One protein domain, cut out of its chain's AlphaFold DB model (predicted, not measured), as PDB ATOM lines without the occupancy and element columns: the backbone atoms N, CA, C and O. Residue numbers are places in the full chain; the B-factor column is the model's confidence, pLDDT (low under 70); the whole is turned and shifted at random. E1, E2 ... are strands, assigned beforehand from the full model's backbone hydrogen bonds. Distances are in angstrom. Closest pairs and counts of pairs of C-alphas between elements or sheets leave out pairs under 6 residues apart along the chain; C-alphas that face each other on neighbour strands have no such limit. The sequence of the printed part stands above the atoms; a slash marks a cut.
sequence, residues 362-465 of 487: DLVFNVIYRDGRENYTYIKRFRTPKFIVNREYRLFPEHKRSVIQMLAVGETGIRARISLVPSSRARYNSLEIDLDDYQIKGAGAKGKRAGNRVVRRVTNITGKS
ATOM      1  N   ASP A 362     111.086  72.858 102.754       84.44
ATOM      2  CA  ASP A 362     112.127  72.592 101.763       84.44
ATOM      3  C   ASP A 362     112.697  73.859 101.097       84.44
ATOM      4  O   ASP A 362     113.766  73.808 100.490       84.44
ATOM      5  N   LEU A 363     112.044  75.018 101.243       89.31
ATOM      6  CA  LEU A 363     112.481  76.249 100.578       89.31
ATOM      7  C   LEU A 363     113.845  76.737 101.078       89.31
ATOM      8  O   LEU A 363     114.064  76.966 102.272       89.31
ATOM      9  N   VAL A 364     114.744  76.984 100.121       91.69
ATOM     10  CA  VAL A 364     116.057  77.594 100.342       91.69
ATOM     11  C   VAL A 364     116.019  79.060  99.920       91.69
ATOM     12  O   VAL A 364     115.745  79.398  98.766       91.69
ATOM     13  N   PHE A 365     116.331  79.938 100.866       94.12
ATOM     14  CA  PHE A 365     116.413  81.379 100.670       94.12
ATOM     15  C   PHE A 365     117.864  81.810 100.522       94.12
ATOM     16  O   PHE A 365     118.714  81.500 101.358       94.12
ATOM     17  N   ASN A 366     118.126  82.599  99.487       94.44
ATOM     18  CA  ASN A 366     119.426  83.143  99.144       94.44
ATOM     19  C   ASN A 366     119.379  84.665  99.298       94.44
ATOM     20  O   ASN A 366     118.715  85.362  98.528       94.44
ATOM     21  N   VAL A 367     120.062  85.183 100.316       94.56
ATOM     22  CA  VAL A 367     119.989  86.590 100.713       94.56
ATOM     23  C   VAL A 367     121.362  87.240 100.659       94.56
ATOM     24  O   VAL A 367     122.329  86.754 101.247       94.56
ATOM     25  N   ILE A 368     121.422  88.394  99.999       94.25
ATOM     26  CA  ILE A 368     122.555  89.316 100.048       94.25
ATOM     27  C   ILE A 368     122.085  90.563 100.780       94.25
ATOM     28  O   ILE A 368     121.139  91.222 100.345       94.25
ATOM     29  N   TYR A 369     122.725  90.887 101.896       94.25
ATOM     30  CA  TYR A 369     122.333  92.008 102.744       94.25
ATOM     31  C   TYR A 369     123.531  92.873 103.112       94.25
ATOM     32  O   TYR A 369     124.658  92.391 103.225       94.25
ATOM     33  N   ARG A 370     123.286  94.166 103.309       93.12
ATOM     34  CA  ARG A 370     124.263  95.087 103.886       93.12
ATOM     35  C   ARG A 370     124.091  95.095 105.395       93.12
ATOM     36  O   ARG A 370     122.976  95.302 105.866       93.12
ATOM     37  N   ASP A 371     125.181  94.923 106.128       91.88
ATOM     38  CA  ASP A 371     125.235  95.206 107.558       91.88
ATOM     39  C   ASP A 371     125.526  96.695 107.755       91.88
ATOM     40  O   ASP A 371     126.504  97.231 107.231       91.88
ATOM     41  N   GLY A 372     124.645  97.390 108.462       88.31
ATOM     42  CA  GLY A 372     124.742  98.829 108.633       88.31
ATOM     43  C   GLY A 372     125.805  99.293 109.632       88.31
ATOM     44  O   GLY A 372     126.202 100.454 109.535       88.31
ATOM     45  N   ARG A 373     126.256  98.428 110.552       87.94
ATOM     46  CA  ARG A 373     127.275  98.752 111.563       87.94
ATOM     47  C   ARG A 373     128.668  98.726 110.948       87.94
ATOM     48  O   ARG A 373     129.467  99.620 111.191       87.94
ATOM     49  N   GLU A 374     128.937  97.716 110.126       86.88
ATOM     50  CA  GLU A 374     130.236  97.550 109.460       86.88
ATOM     51  C   GLU A 374     130.265  98.125 108.034       86.88
ATOM     52  O   GLU A 374     131.330  98.273 107.440       86.88
ATOM     53  N   ASN A 375     129.097  98.435 107.464       87.06
ATOM     54  CA  ASN A 375     128.922  98.871 106.076       87.06
ATOM     55  C   ASN A 375     129.475  97.874 105.030       87.06
ATOM     56  O   ASN A 375     129.830  98.257 103.912       87.06
ATOM     57  N   TYR A 376     129.518  96.586 105.382       90.50
ATOM     58  CA  TYR A 376     129.895  95.488 104.491       90.50
ATOM     59  C   TYR A 376     128.679  94.689 104.027       90.50
ATOM     60  O   TYR A 376     127.650  94.619 104.701       90.50
ATOM     61  N   THR A 377     128.819  94.053 102.865       92.12
ATOM     62  CA  THR A 377     127.802  93.158 102.310       92.12
ATOM     63  C   THR A 377     128.120  91.708 102.648       92.12
ATOM     64  O   THR A 377     129.255  91.243 102.513       92.12
ATOM     65  N   TYR A 378     127.083  90.992 103.055       93.75
ATOM     66  CA  TYR A 378     127.106  89.609 103.490       93.75
ATOM     67  C   TYR A 378     126.178  88.761 102.625       93.75
ATOM     68  O   TYR A 378     125.131  89.223 102.174       93.75
ATOM     69  N   ILE A 379     126.570  87.508 102.417       94.38
ATOM     70  CA  ILE A 379     125.843  86.506 101.638       94.38
ATOM     71  C   ILE A 379     125.429  85.394 102.593       94.38
ATOM     72  O   ILE A 379     126.246  84.901 103.381       94.38
ATOM     73  N   LYS A 380     124.156  85.009 102.553       94.31
ATOM     74  CA  LYS A 380     123.601  83.984 103.430       94.31
ATOM     75  C   LYS A 380     122.575  83.136 102.697       94.31
ATOM     76  O   LYS A 380     121.669  83.670 102.064       94.31
ATOM     77  N   ARG A 381     122.692  81.824 102.877       94.38
ATOM     78  CA  ARG A 381     121.707  80.833 102.448       94.38
ATOM     79  C   ARG A 381     121.094  80.194 103.677       94.38
ATOM     80  O   ARG A 381     121.833  79.902 104.613       94.38
ATOM     81  N   PHE A 382     119.779  80.031 103.718       93.62
ATOM     82  CA  PHE A 382     119.089  79.398 104.844       93.62
ATOM     83  C   PHE A 382     117.821  78.689 104.376       93.62
ATOM     84  O   PHE A 382     117.192  79.115 103.411       93.62
ATOM     85  N   ARG A 383     117.447  77.612 105.068       93.44
ATOM     86  CA  ARG A 383     116.144  76.954 104.896       93.44
ATOM     87  C   ARG A 383     115.079  77.644 105.737       93.44
ATOM     88  O   ARG A 383     115.427  78.340 106.696       93.44
ATOM     89  N   THR A 384     113.807  77.419 105.418       90.00
ATOM     90  CA  THR A 384     112.677  77.867 106.244       90.00
ATOM     91  C   THR A 384     112.926  77.533 107.726       90.00
ATOM     92  O   THR A 384     113.048  76.357 108.080       90.00
ATOM     93  N   PRO A 385     113.080  78.542 108.607       88.25
ATOM     94  CA  PRO A 385     113.438  78.306 110.000       88.25
ATOM     95  C   PRO A 385     112.248  77.771 110.798       88.25
ATOM     96  O   PRO A 385     111.095  77.968 110.422       88.25
ATOM     97  N   LYS A 386     112.516  77.168 111.963       88.62
ATOM     98  CA  LYS A 386     111.472  76.932 112.970       88.62
ATOM     99  C   LYS A 386     110.893  78.276 113.422       88.62
ATOM    100  O   LYS A 386     111.635  79.247 113.586       88.62
ATOM    101  N   PHE A 387     109.583  78.330 113.634       90.50
ATOM    102  CA  PHE A 387     108.879  79.568 113.951       90.50
ATOM    103  C   PHE A 387     107.799  79.351 115.010       90.50
ATOM    104  O   PHE A 387     107.301  78.248 115.215       90.50
ATOM    105  N   ILE A 388     107.422  80.459 115.640       90.38
ATOM    106  CA  ILE A 388     106.200  80.595 116.433       90.38
ATOM    107  C   ILE A 388     105.356  81.610 115.665       90.38
ATOM    108  O   ILE A 388     105.894  82.629 115.226       90.38
ATOM    109  N   VAL A 389     104.077  81.310 115.445       89.88
ATOM    110  CA  VAL A 389     103.171  82.180 114.679       89.88
ATOM    111  C   VAL A 389     103.082  83.551 115.358       89.88
ATOM    112  O   VAL A 389     103.089  83.642 116.583       89.88
ATOM    113  N   ASN A 390     103.052  84.617 114.560       88.38
ATOM    114  CA  ASN A 390     103.046  86.027 114.965       88.38
ATOM    115  C   ASN A 390     104.283  86.515 115.736       88.38
ATOM    116  O   ASN A 390     104.372  87.704 116.040       88.38
ATOM    117  N   ARG A 391     105.274  85.654 116.000       92.50
ATOM    118  CA  ARG A 391     106.551  86.087 116.570       92.50
ATOM    119  C   ARG A 391     107.457  86.643 115.478       92.50
ATOM    120  O   ARG A 391     107.658  86.013 114.438       92.50
ATOM    121  N   GLU A 392     108.018  87.816 115.737       92.00
ATOM    122  CA  GLU A 392     108.998  88.448 114.862       92.00
ATOM    123  C   GLU A 392     110.416  87.963 115.189       92.00
ATOM    124  O   GLU A 392     110.822  87.864 116.349       92.00
ATOM    125  N   TYR A 393     111.169  87.659 114.139       94.38
ATOM    126  CA  TYR A 393     112.558  87.226 114.187       94.38
ATOM    127  C   TYR A 393     113.392  88.060 113.214       94.38
ATOM    128  O   TYR A 393     112.854  88.818 112.406       94.38
ATOM    129  N   ARG A 394     114.721  87.913 113.258       93.00
ATOM    130  CA  ARG A 394     115.631  88.668 112.387       93.00
ATOM    131  C   ARG A 394     116.673  87.793 111.708       93.00
ATOM    132  O   ARG A 394     117.242  86.884 112.305       93.00
ATOM    133  N   LEU A 395     116.946  88.126 110.450       92.81
ATOM    134  CA  LEU A 395     117.997  87.538 109.625       92.81
ATOM    135  C   LEU A 395     119.384  88.111 109.953       92.81
ATOM    136  O   LEU A 395     120.396  87.465 109.692       92.81
ATOM    137  N   PHE A 396     119.453  89.330 110.473       92.00
ATOM    138  CA  PHE A 396     120.695  89.991 110.863       92.00
ATOM    139  C   PHE A 396     120.407  91.061 111.928       92.00
ATOM    140  O   PHE A 396     119.248  91.459 112.081       92.00
ATOM    141  N   PRO A 397     121.430  91.523 112.671       89.12
ATOM    142  CA  PRO A 397     121.259  92.536 113.705       89.12
ATOM    143  C   PRO A 397     120.612  93.822 113.186       89.12
ATOM    144  O   PRO A 397     120.872  94.275 112.066       89.12
ATOM    145  N   GLU A 398     119.773  94.420 114.027       89.81
ATOM    146  CA  GLU A 398     119.076  95.658 113.709       89.81
ATOM    147  C   GLU A 398     120.043  96.830 113.545       89.81
ATOM    148  O   GLU A 398     120.876  97.103 114.407       89.81
ATOM    149  N   HIS A 399     119.905  97.554 112.436       92.19
ATOM    150  CA  HIS A 399     120.583  98.825 112.235       92.19
ATOM    151  C   HIS A 399     119.849  99.648 111.175       92.19
ATOM    152  O   HIS A 399     119.418  99.100 110.162       92.19
ATOM    153  N   LYS A 400     119.810 100.980 111.324       89.25
ATOM    154  CA  LYS A 400     119.125 101.901 110.385       89.25
ATOM    155  C   LYS A 400     119.604 101.793 108.929       89.25
ATOM    156  O   LYS A 400     118.904 102.178 108.003       89.25
ATOM    157  N   ARG A 401     120.831 101.302 108.725       88.94
ATOM    158  CA  ARG A 401     121.455 101.113 107.399       88.94
ATOM    159  C   ARG A 401     121.476  99.654 106.931       88.94
ATOM    160  O   ARG A 401     121.895  99.416 105.794       88.94
ATOM    161  N   SER A 402     121.067  98.702 107.772       92.38
ATOM    162  CA  SER A 402     121.018  97.294 107.383       92.38
ATOM    163  C   SER A 402     119.838  97.055 106.449       92.38
ATOM    164  O   SER A 402     118.721  97.466 106.743       92.38
ATOM    165  N   VAL A 403     120.088  96.426 105.304       93.88
ATOM    166  CA  VAL A 403     119.056  96.241 104.278       93.88
ATOM    167  C   VAL A 403     119.341  95.004 103.441       93.88
ATOM    168  O   VAL A 403     120.492  94.753 103.068       93.88
ATOM    169  N   ILE A 404     118.299  94.246 103.109       94.69
ATOM    170  CA  ILE A 404     118.386  93.198 102.096       94.69
ATOM    171  C   ILE A 404     118.529  93.861 100.724       94.69
ATOM    172  O   ILE A 404     117.680  94.642 100.299       94.69
ATOM    173  N   GLN A 405     119.621  93.549 100.033       92.25
ATOM    174  CA  GLN A 405     119.929  94.053  98.694       92.25
ATOM    175  C   GLN A 405     119.454  93.086  97.604       92.25
ATOM    176  O   GLN A 405     119.141  93.520  96.499       92.25
ATOM    177  N   MET A 406     119.400  91.786  97.907       93.00
ATOM    178  CA  MET A 406     118.858  90.749  97.030       93.00
ATOM    179  C   MET A 406     118.259  89.619  97.866       93.00
ATOM    180  O   MET A 406     118.880  89.179  98.833       93.00
ATOM    181  N   LEU A 407     117.093  89.129  97.452       93.31
ATOM    182  CA  LEU A 407     116.481  87.897  97.935       93.31
ATOM    183  C   LEU A 407     116.067  87.069  96.719       93.31
ATOM    184  O   LEU A 407     115.439  87.595  95.803       93.31
ATOM    185  N   ALA A 408     116.441  85.794  96.707       92.19
ATOM    186  CA  ALA A 408     116.011  84.824  95.708       92.19
ATOM    187  C   ALA A 408     115.723  83.479  96.382       92.19
ATOM    188  O   ALA A 408     116.427  83.087  97.315       92.19
ATOM    189  N   VAL A 409     114.698  82.777  95.911       91.06
ATOM    190  CA  VAL A 409     114.310  81.452  96.412       91.06
ATOM    191  C   VAL A 409     114.748  80.407  95.390       91.06
ATOM    192  O   VAL A 409     114.536  80.605  94.197       91.06
ATOM    193  N   GLY A 410     115.391  79.336  95.848       88.75
ATOM    194  CA  GLY A 410     115.889  78.260  94.990       88.75
ATOM    195  C   GLY A 410     117.078  77.531  95.607       88.75
ATOM    196  O   GLY A 410     117.858  78.122  96.358       88.75
ATOM    197  N   GLU A 411     117.213  76.242  95.304       86.12
ATOM    198  CA  GLU A 411     118.296  75.423  95.852       86.12
ATOM    199  C   GLU A 411     119.600  75.552  95.061       86.12
ATOM    200  O   GLU A 411     120.654  75.578  95.685       86.12
ATOM    201  N   THR A 412     119.557  75.698  93.734       86.19
ATOM    202  CA  THR A 412     120.762  75.785  92.890       86.19
ATOM    203  C   THR A 412     120.654  76.848  91.795       86.19
ATOM    204  O   THR A 412     119.566  77.321  91.455       86.19
ATOM    205  N   GLY A 413     121.800  77.251  91.241       83.38
ATOM    206  CA  GLY A 413     121.916  78.097  90.051       83.38
ATOM    207  C   GLY A 413     121.683  79.593  90.276       83.38
ATOM    208  O   GLY A 413     121.642  80.363  89.306       83.38
ATOM    209  N   ILE A 414     121.537  80.031  91.531       89.75
ATOM    210  CA  ILE A 414     121.305  81.437  91.876       89.75
ATOM    211  C   ILE A 414     122.622  82.209  91.782       89.75
ATOM    212  O   ILE A 414     123.572  81.944  92.512       89.75
ATOM    213  N   ARG A 415     122.664  83.229  90.918       90.19
ATOM    214  CA  ARG A 415     123.871  84.037  90.679       90.19
ATOM    215  C   ARG A 415     123.611  85.523  90.848       90.19
ATOM    216  O   ARG A 415     122.560  86.044  90.466       90.19
ATOM    217  N   ALA A 416     124.603  86.237  91.375       91.06
ATOM    218  CA  ALA A 416     124.513  87.676  91.602       91.06
ATOM    219  C   ALA A 416     125.772  88.417  91.144       91.06
ATOM    220  O   ALA A 416     126.896  87.971  91.357       91.06
ATOM    221  N   ARG A 417     125.579  89.604  90.563       91.12
ATOM    222  CA  ARG A 417     126.647  90.562  90.274       91.12
ATOM    223  C   ARG A 417     126.672  91.638  91.354       91.12
ATOM    224  O   ARG A 417     125.734  92.423  91.489       91.12
ATOM    225  N   ILE A 418     127.769  91.708  92.095       90.44
ATOM    226  CA  ILE A 418     128.047  92.707  93.126       90.44
ATOM    227  C   ILE A 418     128.934  93.794  92.518       90.44
ATOM    228  O   ILE A 418     130.110  93.576  92.252       90.44
ATOM    229  N   SER A 419     128.379  94.982  92.296       89.00
ATOM    230  CA  SER A 419     129.114  96.162  91.827       89.00
ATOM    231  C   SER A 419     129.667  96.935  93.022       89.00
ATOM    232  O   SER A 419     128.905  97.358  93.893       89.00
ATOM    233  N   LEU A 420     130.979  97.135  93.067       87.12
ATOM    234  CA  LEU A 420     131.697  97.825  94.139       87.12
ATOM    235  C   LEU A 420     131.813  99.327  93.844       87.12
ATOM    236  O   LEU A 420     131.753  99.751  92.690       87.12
ATOM    237  N   VAL A 421     131.994 100.142  94.885       84.94
ATOM    238  CA  VAL A 421     132.308 101.571  94.720       84.94
ATOM    239  C   VAL A 421     133.664 101.710  94.008       84.94
ATOM    240  O   VAL A 421     134.641 101.137  94.504       84.94
ATOM    241  N   PRO A 422     133.755 102.424  92.866       81.25
ATOM    242  CA  PRO A 422     135.002 102.585  92.121       81.25
ATOM    243  C   PRO A 422     136.126 103.168  92.980       81.25
ATOM    244  O   PRO A 422     135.898 104.040  93.814       81.25
ATOM    245  N   SER A 423     137.345 102.680  92.779       80.88
ATOM    246  CA  SER A 423     138.547 103.216  93.418       80.88
ATOM    247  C   SER A 423     139.690 103.166  92.413       80.88
ATOM    248  O   SER A 423     139.838 102.166  91.714       80.88
ATOM    249  N   SER A 424     140.504 104.219  92.355       73.19
ATOM    250  CA  SER A 424     141.651 104.321  91.440       73.19
ATOM    251  C   SER A 424     142.690 103.213  91.641       73.19
ATOM    252  O   SER A 424     143.423 102.883  90.718       73.19
ATOM    253  N   ARG A 425     142.726 102.592  92.828       75.06
ATOM    254  CA  ARG A 425     143.639 101.489  93.173       75.06
ATOM    255  C   ARG A 425     143.025 100.095  92.976       75.06
ATOM    256  O   ARG A 425     143.630  99.095  93.355       75.06
ATOM    257  N   ALA A 426     141.805 100.000  92.448       76.94
ATOM    258  CA  ALA A 426     141.085  98.736  92.345       76.94
ATOM    259  C   ALA A 426     141.336  98.001  91.022       76.94
ATOM    260  O   ALA A 426     141.097  98.544  89.951       76.94
ATOM    261  N   ARG A 427     141.690  96.710  91.105       74.31
ATOM    262  CA  ARG A 427     141.841  95.825  89.931       74.31
ATOM    263  C   ARG A 427     140.522  95.460  89.236       74.31
ATOM    264  O   ARG A 427     140.531  95.081  88.075       74.31
ATOM    265  N   TYR A 428     139.394  95.529  89.939       79.50
ATOM    266  CA  TYR A 428     138.066  95.207  89.409       79.50
ATOM    267  C   TYR A 428     136.998  96.013  90.151       79.50
ATOM    268  O   TYR A 428     137.178  96.350  91.319       79.50
ATOM    269  N   ASN A 429     135.867  96.307  89.507       83.81
ATOM    270  CA  ASN A 429     134.756  97.062  90.112       83.81
ATOM    271  C   ASN A 429     133.456  96.257  90.218       83.81
ATOM    272  O   ASN A 429     132.453  96.765  90.714       83.81
ATOM    273  N   SER A 430     133.473  94.991  89.815       84.69
ATOM    274  CA  SER A 430     132.352  94.071  89.977       84.69
ATOM    275  C   SER A 430     132.845  92.665  90.277       84.69
ATOM    276  O   SER A 430     133.901  92.263  89.798       84.69
ATOM    277  N   LEU A 431     132.058  91.932  91.048       87.62
ATOM    278  CA  LEU A 431     132.233  90.517  91.345       87.62
ATOM    279  C   LEU A 431     130.984  89.784  90.875       87.62
ATOM    280  O   LEU A 431     129.875  90.253  91.119       87.62
ATOM    281  N   GLU A 432     131.158  88.645  90.225       89.50
ATOM    282  CA  GLU A 432     130.071  87.698  89.998       89.50
ATOM    283  C   GLU A 432     130.251  86.553  90.976       89.50
ATOM    284  O   GLU A 432     131.354  86.028  91.118       89.50
ATOM    285  N   ILE A 433     129.182  86.232  91.690       89.06
ATOM    286  CA  ILE A 433     129.168  85.171  92.684       89.06
ATOM    287  C   ILE A 433     128.118  84.140  92.306       89.06
ATOM    288  O   ILE A 433     127.001  84.494  91.904       89.06
ATOM    289  N   ASP A 434     128.496  82.878  92.467       90.38
ATOM    290  CA  ASP A 434     127.563  81.770  92.526       90.38
ATOM    291  C   ASP A 434     127.187  81.540  93.984       90.38
ATOM    292  O   ASP A 434     128.053  81.457  94.856       90.38
ATOM    293  N   LEU A 435     125.890  81.549  94.278       89.00
ATOM    294  CA  LEU A 435     125.440  81.351  95.646       89.00
ATOM    295  C   LEU A 435     125.573  79.874  96.043       89.00
ATOM    296  O   LEU A 435     125.697  79.594  97.236       89.00
ATOM    297  N   ASP A 436     125.693  78.957  95.085       87.94
ATOM    298  CA  ASP A 436     125.888  77.530  95.349       87.94
ATOM    299  C   ASP A 436     127.202  77.243  96.094       87.94
ATOM    300  O   ASP A 436     127.247  76.350  96.941       87.94
ATOM    301  N   ASP A 437     128.214  78.102  95.916       88.44
ATOM    302  CA  ASP A 437     129.509  78.054  96.615       88.44
ATOM    303  C   ASP A 437     129.413  78.346  98.130       88.44
ATOM    304  O   ASP A 437     130.394  78.233  98.877       88.44
ATOM    305  N   TYR A 438     128.250  78.787  98.614       90.19
ATOM    306  CA  TYR A 438     128.032  79.162 100.006       90.19
ATOM    307  C   TYR A 438     127.201  78.098 100.726       90.19
ATOM    308  O   TYR A 438     126.147  77.683 100.257       90.19
ATOM    309  N   GLN A 439     127.635  77.698 101.922       90.44
ATOM    310  CA  GLN A 439     126.894  76.740 102.745       90.44
ATOM    311  C   GLN A 439     125.569  77.318 103.262       90.44
ATOM    312  O   GLN A 439     125.471  78.506 103.598       90.44
ATOM    313  N   ILE A 440     124.573  76.442 103.395       91.00
ATOM    314  CA  ILE A 440     123.300  76.741 104.052       91.00
ATOM    315  C   ILE A 440     123.545  76.853 105.563       91.00
ATOM    316  O   ILE A 440     124.049  75.933 106.199       91.00
ATOM    317  N   LYS A 441     123.184  77.997 106.140       91.38
ATOM    318  CA  LYS A 441     123.298  78.307 107.568       91.38
ATOM    319  C   LYS A 441     121.914  78.475 108.199       91.38
ATOM    320  O   LYS A 441     120.904  78.600 107.509       91.38
ATOM    321  N   GLY A 442     121.867  78.536 109.530       89.50
ATOM    322  CA  GLY A 442     120.655  78.921 110.256       89.50
ATOM    323  C   GLY A 442     120.224  80.363 109.951       89.50
ATOM    324  O   GLY A 442     121.061  81.231 109.694       89.50
ATOM    325  N   ALA A 443     118.918  80.642 110.019       89.38
ATOM    326  CA  ALA A 443     118.363  81.950 109.657       89.38
ATOM    327  C   ALA A 443     118.936  83.120 110.483       89.38
ATOM    328  O   ALA A 443     119.135  84.195 109.926       89.38
ATOM    329  N   GLY A 444     119.265  82.919 111.764       88.00
ATOM    330  CA  GLY A 444     119.888  83.944 112.619       88.00
ATOM    331  C   GLY A 444     121.417  84.048 112.510       88.00
ATOM    332  O   GLY A 444     122.015  84.931 113.119       88.00
ATOM    333  N   ALA A 445     122.078  83.158 111.762       91.00
ATOM    334  CA  ALA A 445     123.535  83.138 111.672       91.00
ATOM    335  C   ALA A 445     124.072  84.264 110.774       91.00
ATOM    336  O   ALA A 445     123.471  84.616 109.755       91.00
ATOM    337  N   LYS A 446     125.260  84.786 111.105       90.00
ATOM    338  CA  LYS A 446     125.939  85.797 110.284       90.00
ATOM    339  C   LYS A 446     126.376  85.199 108.937       90.00
ATOM    340  O   LYS A 446     126.947  84.101 108.866       90.00
ATOM    341  N   GLY A 447     126.098  85.930 107.855       89.81
ATOM    342  CA  GLY A 447     126.491  85.548 106.499       89.81
ATOM    343  C   GLY A 447     128.010  85.534 106.292       89.81
ATOM    344  O   GLY A 447     128.781  85.960 107.153       89.81
ATOM    345  N   LYS A 448     128.463  85.055 105.130       92.25
ATOM    346  CA  LYS A 448     129.862  85.182 104.697       92.25
ATOM    347  C   LYS A 448     130.049  86.539 104.020       92.25
ATOM    348  O   LYS A 448     129.225  86.936 103.200       92.25
ATOM    349  N   ARG A 449     131.110  87.265 104.372       91.75
ATOM    350  CA  ARG A 449     131.397  88.581 103.786       91.75
ATOM    351  C   ARG A 449     131.681  88.435 102.285       91.75
ATOM    352  O   ARG A 449     132.494  87.598 101.901       91.75
ATOM    353  N   ALA A 450     131.024  89.247 101.458       86.75
ATOM    354  CA  ALA A 450     131.192  89.239 100.003       86.75
ATOM    355  C   ALA A 450     132.542  89.834  99.560       86.75
ATOM    356  O   ALA A 450     133.105  89.439  98.545       86.75
ATOM    357  N   GLY A 451     133.065  90.789 100.329       84.38
ATOM    358  CA  GLY A 451     134.359  91.423 100.102       84.38
ATOM    359  C   GLY A 451     134.608  92.572 101.079       84.38
ATOM    360  O   GLY A 451     133.726  92.946 101.849       84.38
ATOM    361  N   ASN A 452     135.811  93.145 101.034       83.38
ATOM    362  CA  ASN A 452     136.238  94.214 101.953       83.38
ATOM    363  C   ASN A 452     135.945  95.628 101.415       83.38
ATOM    364  O   ASN A 452     136.369  96.617 102.008       83.38
ATOM    365  N   ARG A 453     135.259  95.742 100.272       86.38
ATOM    366  CA  ARG A 453     134.901  97.018  99.639       86.38
ATOM    367  C   ARG A 453     133.405  97.260  99.740       86.38
ATOM    368  O   ARG A 453     132.613  96.325  99.654       86.38
ATOM    369  N   VAL A 454     133.040  98.533  99.868       84.88
ATOM    370  CA  VAL A 454     131.641  98.959  99.903       84.88
ATOM    371  C   VAL A 454     130.967  98.604  98.577       84.88
ATOM    372  O   VAL A 454     131.482  98.899  97.492       84.88
ATOM    373  N   VAL A 455     129.809  97.960  98.674       87.12
ATOM    374  CA  VAL A 455     128.990  97.565  97.527       87.12
ATOM    375  C   VAL A 455     128.083  98.724  97.131       87.12
ATOM    376  O   VAL A 455     127.299  99.215  97.939       87.12
ATOM    377  N   ARG A 456     128.165  99.134  95.863       85.81
ATOM    378  CA  ARG A 456     127.287 100.138  95.254       85.81
ATOM    379  C   ARG A 456     125.930  99.545  94.880       85.81
ATOM    380  O   ARG A 456     124.905 100.167  95.128       85.81
ATOM    381  N   ARG A 457     125.917  98.371  94.243       87.31
ATOM    382  CA  ARG A 457     124.687  97.733  93.744       87.31
ATOM    383  C   ARG A 457     124.841  96.222  93.673       87.31
ATOM    384  O   ARG A 457     125.892  95.735  93.270       87.31
ATOM    385  N   VAL A 458     123.773  95.501  93.990       89.81
ATOM    386  CA  VAL A 458     123.651  94.062  93.743       89.81
ATOM    387  C   VAL A 458     122.627  93.860  92.632       89.81
ATOM    388  O   VAL A 458     121.602  94.538  92.600       89.81
ATOM    389  N   THR A 459     122.919  92.979  91.683       89.38
ATOM    390  CA  THR A 459     122.018  92.653  90.574       89.38
ATOM    391  C   THR A 459     121.900  91.143  90.461       89.38
ATOM    392  O   THR A 459     122.915  90.457  90.370       89.38
ATOM    393  N   ASN A 460     120.672  90.630  90.459       88.19
ATOM    394  CA  ASN A 460     120.423  89.218  90.203       88.19
ATOM    395  C   ASN A 460     120.724  88.921  88.718       88.19
ATOM    396  O   ASN A 460     120.187  89.590  87.834       88.19
ATOM    397  N   ILE A 461     121.630  87.978  88.454       88.69
ATOM    398  CA  ILE A 461     122.039  87.548  87.104       88.69
ATOM    399  C   ILE A 461     121.758  86.056  86.869       88.69
ATOM    400  O   ILE A 461     122.310  85.458  85.944       88.69
ATOM    401  N   THR A 462     120.901  85.462  87.703       81.62
ATOM    402  CA  THR A 462     120.413  84.084  87.559       81.62
ATOM    403  C   THR A 462     119.906  83.861  86.128       81.62
ATOM    404  O   THR A 462     119.196  84.701  85.578       81.62
ATOM    405  N   GLY A 463     120.337  82.765  85.495       66.38
ATOM    406  CA  GLY A 463     119.983  82.416  84.111       66.38
ATOM    407  C   GLY A 463     120.835  83.039  82.990       66.38
ATOM    408  O   GLY A 463     120.736  82.593  81.854       66.38
ATOM    409  N   LYS A 464     121.721  84.015  83.253       64.94
ATOM    410  CA  LYS A 464     122.621  84.565  82.212       64.94
ATOM    411  C   LYS A 464     123.882  83.713  82.072       64.94
ATOM    412  O   LYS A 464     124.566  83.517  83.071       64.94
ATOM    413  N   SER A 465     124.222  83.205  80.886       48.53
ATOM    414  CA  SER A 465     125.458  82.419  80.688       48.53
ATOM    415  C   SER A 465     126.675  83.155  81.265       48.53
ATOM    416  O   SER A 465     126.775  84.371  81.081       48.53
TER     417      SER A 465
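AT A GLANCE: This is residues 362 to 465 of the 487 residues of the protein "DNA topoisomerase (ATP-hydrolyzing)" of Desulfobacteraceae bacterium (UniProt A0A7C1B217). With little regular structure, two small antiparallel sheets, E2-E1-E4 and E6-E5-E7, form a flat sandwich, partly face to face, from which residues 387 to 392 stick out. The printed part has 104 residues, no named helix and strands E1 to E7, which hold 41 residues: all strand. It is compact, radius of gyration of the C-alphas 14.2 A, spanning 50 by 34 by 17 A.

IN THESE COORDINATES: Find C-alpha 364 at (116.057, 77.594, 100.342); E1, residues 364 to 370, runs 19.6 A from there. Its neighbours are E2, 377 to 383, 20.1 A, and E4, 403 to 409, 17.4 A. Look next for E5, 415 to 420, E6, 430 to 434, and E7, 455 to 460, ending at (120.423, 89.218, 90.203). E3, 392 to 394, pairs with no named strand.

HOW THE PARTS SIT: Within hydrogen-bond range are N 367 and O 380 in the hairpin E1 and E2, 2.8 A, and N 368 and O 406 between E1 and E4, 2.9 A. Across the sandwich, the closest C-alphas of E4 and E7, Gln 405 and Val 458, are 6.2 A apart.

THE WHOLE: The printed part has no cut. The link E6 to E7 is long, 20 residues. Residues 463 to 465 have pLDDT under 70.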